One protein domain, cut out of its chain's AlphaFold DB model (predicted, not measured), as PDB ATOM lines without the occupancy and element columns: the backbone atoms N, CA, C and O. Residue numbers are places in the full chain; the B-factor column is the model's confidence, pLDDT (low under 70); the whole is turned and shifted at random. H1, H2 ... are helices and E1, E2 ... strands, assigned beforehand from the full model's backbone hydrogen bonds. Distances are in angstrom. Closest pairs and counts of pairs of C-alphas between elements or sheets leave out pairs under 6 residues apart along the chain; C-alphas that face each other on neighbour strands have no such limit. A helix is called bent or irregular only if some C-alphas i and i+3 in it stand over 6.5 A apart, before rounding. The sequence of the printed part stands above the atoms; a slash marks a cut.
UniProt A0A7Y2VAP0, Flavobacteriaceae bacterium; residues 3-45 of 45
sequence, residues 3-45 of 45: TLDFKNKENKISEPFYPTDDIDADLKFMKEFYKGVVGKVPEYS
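Overview. This is residues 3 to 45 of the 45 residues of a protein of Flavobacteriaceae bacterium (UniProt A0A7Y2VAP0). A loose, open loop: the small strand hairpin of E1 and E2 makes one end, an extended stretch runs on from E2 to the far end, and the one helix, H1, runs back toward the hairpin. Residues 20 to 25, of which 23 to 25 belong to H1, stick out at the far end, and a tail after H1 passes the hairpin and folds back at the last residues. The printed part has 43 residues, with two named strands and one named helix in the order E1, E2, H1, and the two strands form an antiparallel sheet. The class is mixed, helices and strands, though under half of the residues, 19 of 43, are in named elements. The whole is loose, with a radius of gyration of the C-alphas of 12.2 A, and only just flat, spanning 35 by 20 by 11 A.

Arrangement. E1, residues 3 to 5, and E2, residues 10 to 13, are antiparallel neighbours and form a hairpin over a tight link of four residues. The angle between their directions is 164 degrees. The C-alphas of Leu 4 and Asn 11 face each other at 4.9 A. N 3 and O 12, at 2.9 A, and N 10 and O 5, at 3.0 A, are among their pairs within hydrogen-bond range. A short link of nine residues, not tight, joins E2 to H1, residues 23 to 34. The closest C-alphas of E1 and H1 are those of Thr 3 and Tyr 34, 7.2 A apart, the one pair within 8 A; their centres are 16.3 A apart. In H1 every O i to N i+4 pair is within hydrogen-bond range.

Along the chain. E1 begins at the C-alpha of Thr 3, (82.990, 1.499, 29.249), and measures 6.3 A to the C-alpha of Asp 5. E2 runs 9.5 A from the C-alpha of Glu 10 to that of Ile 13, at (89.249, 0.076, 28.876). H1 begins at the C-alpha of Ile 23, (86.440, 0.247, 50.023), and ends 16.8 A away at the C-alpha of Tyr 34, (82.274, 6.058, 34.777). H1 is not bent.

Size, cuts and confidence. The C-alphas of Asp 21 and Glu 43 are the two farthest apart, at 35.2 A, while those of Thr 3 and Ser 45, the first and last printed, are 12.0 A apart. The printed part begins at residue 3, has no cut, and ends at residue 45, the chain's last residue. No link between named elements is long. The mean pLDDT of the printed part is 77.0; residue 42 and residues 44 to 45 are under 70, where the model's confidence is low.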
ATOM      1  N   THR A   3      84.053   0.535  29.514       76.38
ATOM      2  CA  THR A   3      82.990   1.499  29.249       76.38
ATOM      3  C   THR A   3      83.060   2.028  27.820       76.38
ATOM      4  O   THR A   3      84.134   2.181  27.233       76.38
ATOM      5  N   LEU A   4      81.884   2.269  27.253       76.50
ATOM      6  CA  LEU A   4      81.688   2.705  25.877       76.50
ATOM      7  C   LEU A   4      81.142   4.125  25.924       76.50
ATOM      8  O   LEU A   4      79.954   4.315  26.189       76.50
ATOM      9  N   ASP A   5      82.003   5.113  25.695       79.94
ATOM     10  CA  ASP A   5      81.572   6.502  25.642       79.94
ATOM     11  C   ASP A   5      81.136   6.859  24.218       79.94
ATOM     12  O   ASP A   5      81.949   7.027  23.306       79.94
ATOM     13  N   PHE A   6      79.824   6.963  24.010       76.50
ATOM     14  CA  PHE A   6      79.241   7.251  22.697       76.50
ATOM     15  C   PHE A   6      79.291   8.737  22.344       76.50
ATOM     16  O   PHE A   6      79.260   9.077  21.160       76.50
ATOM     17  N   LYS A   7      79.403   9.618  23.345       76.25
ATOM     18  CA  LYS A   7      79.527  11.066  23.135       76.25
ATOM     19  C   LYS A   7      80.848  11.428  22.461       76.25
ATOM     20  O   LYS A   7      80.833  12.161  21.476       76.25
ATOM     21  N   ASN A   8      81.965  10.904  22.957       76.50
ATOM     22  CA  ASN A   8      83.293  11.132  22.386       76.50
ATOM     23  C   ASN A   8      83.699  10.035  21.380       76.50
ATOM     24  O   ASN A   8      84.712  10.181  20.705       76.50
ATOM     25  N   LYS A   9      82.881   8.977  21.216       77.50
ATOM     26  CA  LYS A   9      83.163   7.784  20.388       77.50
ATOM     27  C   LYS A   9      84.475   7.094  20.780       77.50
ATOM     28  O   LYS A   9      85.224   6.633  19.920       77.50
ATOM     29  N   GLU A  10      84.737   7.009  22.079       79.56
ATOM     30  CA  GLU A  10      85.943   6.398  22.631       79.56
ATOM     31  C   GLU A  10      85.598   5.183  23.495       79.56
ATOM     32  O   GLU A  10      84.696   5.210  24.334       79.56
ATOM     33  N   ASN A  11      86.362   4.107  23.309       77.25
ATOM     34  CA  ASN A  11      86.246   2.903  24.120       77.25
ATOM     35  C   ASN A  11      87.276   2.989  25.244       77.25
ATOM     36  O   ASN A  11      88.472   2.826  25.003       77.25
ATOM     37  N   LYS A  12      86.821   3.253  26.471       76.75
ATOM     38  CA  LYS A  12      87.704   3.319  27.637       76.75
ATOM     39  C   LYS A  12      87.760   1.949  28.295       76.75
ATOM     40  O   LYS A  12      86.775   1.442  28.837       76.75
ATOM     41  N   ILE A  13      88.940   1.352  28.241       77.62
ATOM     42  CA  ILE A  13      89.249   0.076  28.876       77.62
ATOM     43  C   ILE A  13      90.233   0.395  29.993       77.62
ATOM     44  O   ILE A  13      91.364   0.786  29.722       77.62
ATOM     45  N   SER A  14      89.788   0.295  31.245       74.62
ATOM     46  CA  SER A  14      90.698   0.416  32.378       74.62
ATOM     47  C   SER A  14      91.573  -0.824  32.449       74.62
ATOM     48  O   SER A  14      91.112  -1.946  32.212       74.62
ATOM     49  N   GLU A  15      92.806  -0.609  32.883       76.81
ATOM     50  CA  GLU A  15      93.717  -1.667  33.290       76.81
ATOM     51  C   GLU A  15      93.072  -2.549  34.382       76.81
ATOM     52  O   GLU A  15      92.141  -2.094  35.072       76.81
ATOM     53  N   PRO A  16      93.494  -3.822  34.511       75.62
ATOM     54  CA  PRO A  16      93.018  -4.711  35.564       75.62
ATOM     55  C   PRO A  16      93.301  -4.081  36.927       75.62
ATOM     56  O   PRO A  16      94.442  -3.995  37.373       75.62
ATOM     57  N   PHE A  17      92.237  -3.608  37.563       72.56
ATOM     58  CA  PHE A  17      92.289  -2.966  38.861       72.56
ATOM     59  C   PHE A  17      91.958  -4.005  39.936       72.56
ATOM     60  O   PHE A  17      90.940  -4.693  39.835       72.56
ATOM     61  N   TYR A  18      92.838  -4.133  40.928       73.88
ATOM     62  CA  TYR A  18      92.633  -5.007  42.078       73.88
ATOM     63  C   TYR A  18      92.088  -4.172  43.232       73.88
ATOM     64  O   TYR A  18      92.743  -3.190  43.594       73.88
ATOM     65  N   PRO A  19      90.928  -4.544  43.801       71.75
ATOM     66  CA  PRO A  19      90.361  -3.800  44.904       71.75
ATOM     67  C   PRO A  19      91.331  -3.809  46.082       71.75
ATOM     68  O   PRO A  19      91.895  -4.849  46.434       71.75
ATOM     69  N   THR A  20      91.559  -2.634  46.651       77.00
ATOM     70  CA  THR A  20      92.344  -2.474  47.878       77.00
ATOM     71  C   THR A  20      91.428  -2.661  49.096       77.00
ATOM     72  O   THR A  20      90.208  -2.598  48.974       77.00
ATOM     73  N   ASP A  21      91.998  -2.910  50.280       79.31
ATOM     74  CA  ASP A  21      91.252  -3.047  51.551       79.31
ATOM     75  C   ASP A  21      90.408  -1.792  51.894       79.31
ATOM     76  O   ASP A  21      89.480  -1.827  52.698       79.31
ATOM     77  N   ASP A  22      90.701  -0.676  51.220       83.06
ATOM     78  CA  ASP A  22      90.032   0.614  51.339       83.06
ATOM     79  C   ASP A  22      88.860   0.751  50.349       83.06
ATOM     80  O   ASP A  22      88.989   1.231  49.218       83.06
ATOM     81  N   ILE A  23      87.687   0.314  50.803       80.31
ATOM     82  CA  ILE A  23      86.440   0.247  50.023       80.31
ATOM     83  C   ILE A  23      86.009   1.627  49.491       80.31
ATOM     84  O   ILE A  23      85.439   1.719  48.402       80.31
ATOM     85  N   ASP A  24      86.255   2.707  50.243       84.12
ATOM     86  CA  ASP A  24      85.822   4.059  49.865       84.12
ATOM     87  C   ASP A  24      86.655   4.609  48.700       84.12
ATOM     88  O   ASP A  24      86.104   5.117  47.717       84.12
ATOM     89  N   ALA A  25      87.978   4.422  48.761       83.62
ATOM     90  CA  ALA A  25      88.884   4.771  47.672       83.62
ATOM     91  C   ALA A  25      88.568   3.977  46.394       83.62
ATOM     92  O   ALA A  25      88.522   4.552  45.302       83.62
ATOM     93  N   ASP A  26      88.274   2.684  46.542       82.50
ATOM     94  CA  ASP A  26      87.883   1.782  45.458       82.50
ATOM     95  C   ASP A  26      86.594   2.247  44.763       82.50
ATOM     96  O   ASP A  26      86.541   2.448  43.545       82.50
ATOM     97  N   LEU A  27      85.559   2.528  45.562       82.31
ATOM     98  CA  LEU A  27      84.278   3.052  45.092       82.31
ATOM     99  C   LEU A  27      84.431   4.402  44.402       82.31
ATOM    100  O   LEU A  27      83.753   4.661  43.404       82.31
ATOM    101  N   LYS A  28      85.291   5.275  44.927       86.06
ATOM    102  CA  LYS A  28      85.561   6.580  44.328       86.06
ATOM    103  C   LYS A  28      86.234   6.422  42.968       86.06
ATOM    104  O   LYS A  28      85.777   7.043  42.012       86.06
ATOM    105  N   PHE A  29      87.231   5.547  42.861       83.69
ATOM    106  CA  PHE A  29      87.934   5.278  41.608       83.69
ATOM    107  C   PHE A  29      87.001   4.679  40.548       83.69
ATOM    108  O   PHE A  29      86.965   5.150  39.411       83.69
ATOM    109  N   MET A  30      86.166   3.708  40.934       81.94
ATOM    110  CA  MET A  30      85.135   3.148  40.057       81.94
ATOM    111  C   MET A  30      84.147   4.224  39.600       81.94
ATOM    112  O   MET A  30      83.901   4.370  38.405       81.94
ATOM    113  N   LYS A  31      83.596   5.018  40.524       82.56
ATOM    114  CA  LYS A  31      82.640   6.082  40.181       82.56
ATOM    115  C   LYS A  31      83.259   7.141  39.277       82.56
ATOM    116  O   LYS A  31      82.598   7.571  38.339       82.56
ATOM    117  N   GLU A  32      84.500   7.552  39.529       84.25
ATOM    118  CA  GLU A  32      85.211   8.500  38.665       84.25
ATOM    119  C   GLU A  32      85.475   7.927  37.272       84.25
ATOM    120  O   GLU A  32      85.330   8.655  36.294       84.25
ATOM    121  N   PHE A  33      85.762   6.628  37.153       82.06
ATOM    122  CA  PHE A  33      85.972   5.980  35.857       82.06
ATOM    123  C   PHE A  33      84.737   6.056  34.943       82.06
ATOM    124  O   PHE A  33      84.864   6.263  33.734       82.06
ATOM    125  N   TYR A  34      83.537   5.934  35.514       78.06
ATOM    126  CA  TYR A  34      82.274   6.058  34.777       78.06
ATOM    127  C   TYR A  34      81.721   7.494  34.747       78.06
ATOM    128  O   TYR A  34      80.745   7.768  34.046       78.06
ATOM    129  N   LYS A  35      82.333   8.439  35.474       79.56
ATOM    130  CA  LYS A  35      81.845   9.817  35.582       79.56
ATOM    131  C   LYS A  35      81.996  10.544  34.248       79.56
ATOM    132  O   LYS A  35      83.098  10.820  33.783       79.56
ATOM    133  N   GLY A  36      80.859  10.894  33.658       74.88
ATOM    134  CA  GLY A  36      80.805  11.586  32.371       74.88
ATOM    135  C   GLY A  36      80.860  10.659  31.160       74.88
ATOM    136  O   GLY A  36      80.944  11.174  30.046       74.88
ATOM    137  N   VAL A  37      80.785   9.337  31.363       76.88
ATOM    138  CA  VAL A  37      80.567   8.401  30.263       76.88
ATOM    139  C   VAL A  37      79.102   8.453  29.851       76.88
ATOM    140  O   VAL A  37      78.214   8.224  30.668       76.88
ATOM    141  N   VAL A  38      78.849   8.766  28.586       76.12
ATOM    142  CA  VAL A  38      77.506   8.831  28.012       76.12
ATOM    143  C   VAL A  38      77.279   7.591  27.163       76.12
ATOM    144  O   VAL A  38      78.002   7.335  26.195       76.12
ATOM    145  N   GLY A  39      76.258   6.821  27.529       73.06
ATOM    146  CA  GLY A  39      75.843   5.642  26.794       73.06
ATOM    147  C   GLY A  39      75.254   5.988  25.427       73.06
ATOM    148  O   GLY A  39      75.043   7.142  25.061       73.06
ATOM    149  N   LYS A  40      74.953   4.945  24.649       71.00
ATOM    150  CA  LYS A  40      74.398   5.067  23.289       71.00
ATOM    151  C   LYS A  40      73.127   5.910  23.235       71.00
ATOM    152  O   LYS A  40      72.861   6.563  22.231       71.00
ATOM    153  N   VAL A  41      72.338   5.846  24.302       72.94
ATOM    154  CA  VAL A  41      71.116   6.616  24.461       72.94
ATOM    155  C   VAL A  41      71.290   7.489  25.705       72.94
ATOM    156  O   VAL A  41      71.298   6.952  26.815       72.94
ATOM    157  N   PRO A  42      71.445   8.813  25.541       68.56
ATOM    158  CA  PRO A  42      71.695   9.721  26.657       68.56
ATOM    159  C   PRO A  42      70.517   9.810  27.639       68.56
ATOM    160  O   PRO A  42      70.729  10.200  28.775       68.56
ATOM    161  N   GLU A  43      69.299   9.415  27.244       72.06
ATOM    162  CA  GLU A  43      68.133   9.339  28.148       72.06
ATOM    163  C   GLU A  43      68.232   8.222  29.200       72.06
ATOM    164  O   GLU A  43      67.530   8.269  30.206       72.06
ATOM    165  N   TYR A  44      69.098   7.226  28.986       66.12
ATOM    166  CA  TYR A  44      69.337   6.132  29.935       66.12
ATOM    167  C   TYR A  44      70.721   6.225  30.603       66.12
ATOM    168  O   TYR A  44      71.174   5.236  31.181       66.12
ATOM    169  N   SER A  45      71.417   7.363  30.459       54.66
ATOM    170  CA  SER A  45      72.778   7.598  30.977       54.66
ATOM    171  C   SER A  45      72.792   8.562  32.155       54.66
ATOM    172  O   SER A  45      72.055   9.569  32.094       54.66
TER     173      SER A  45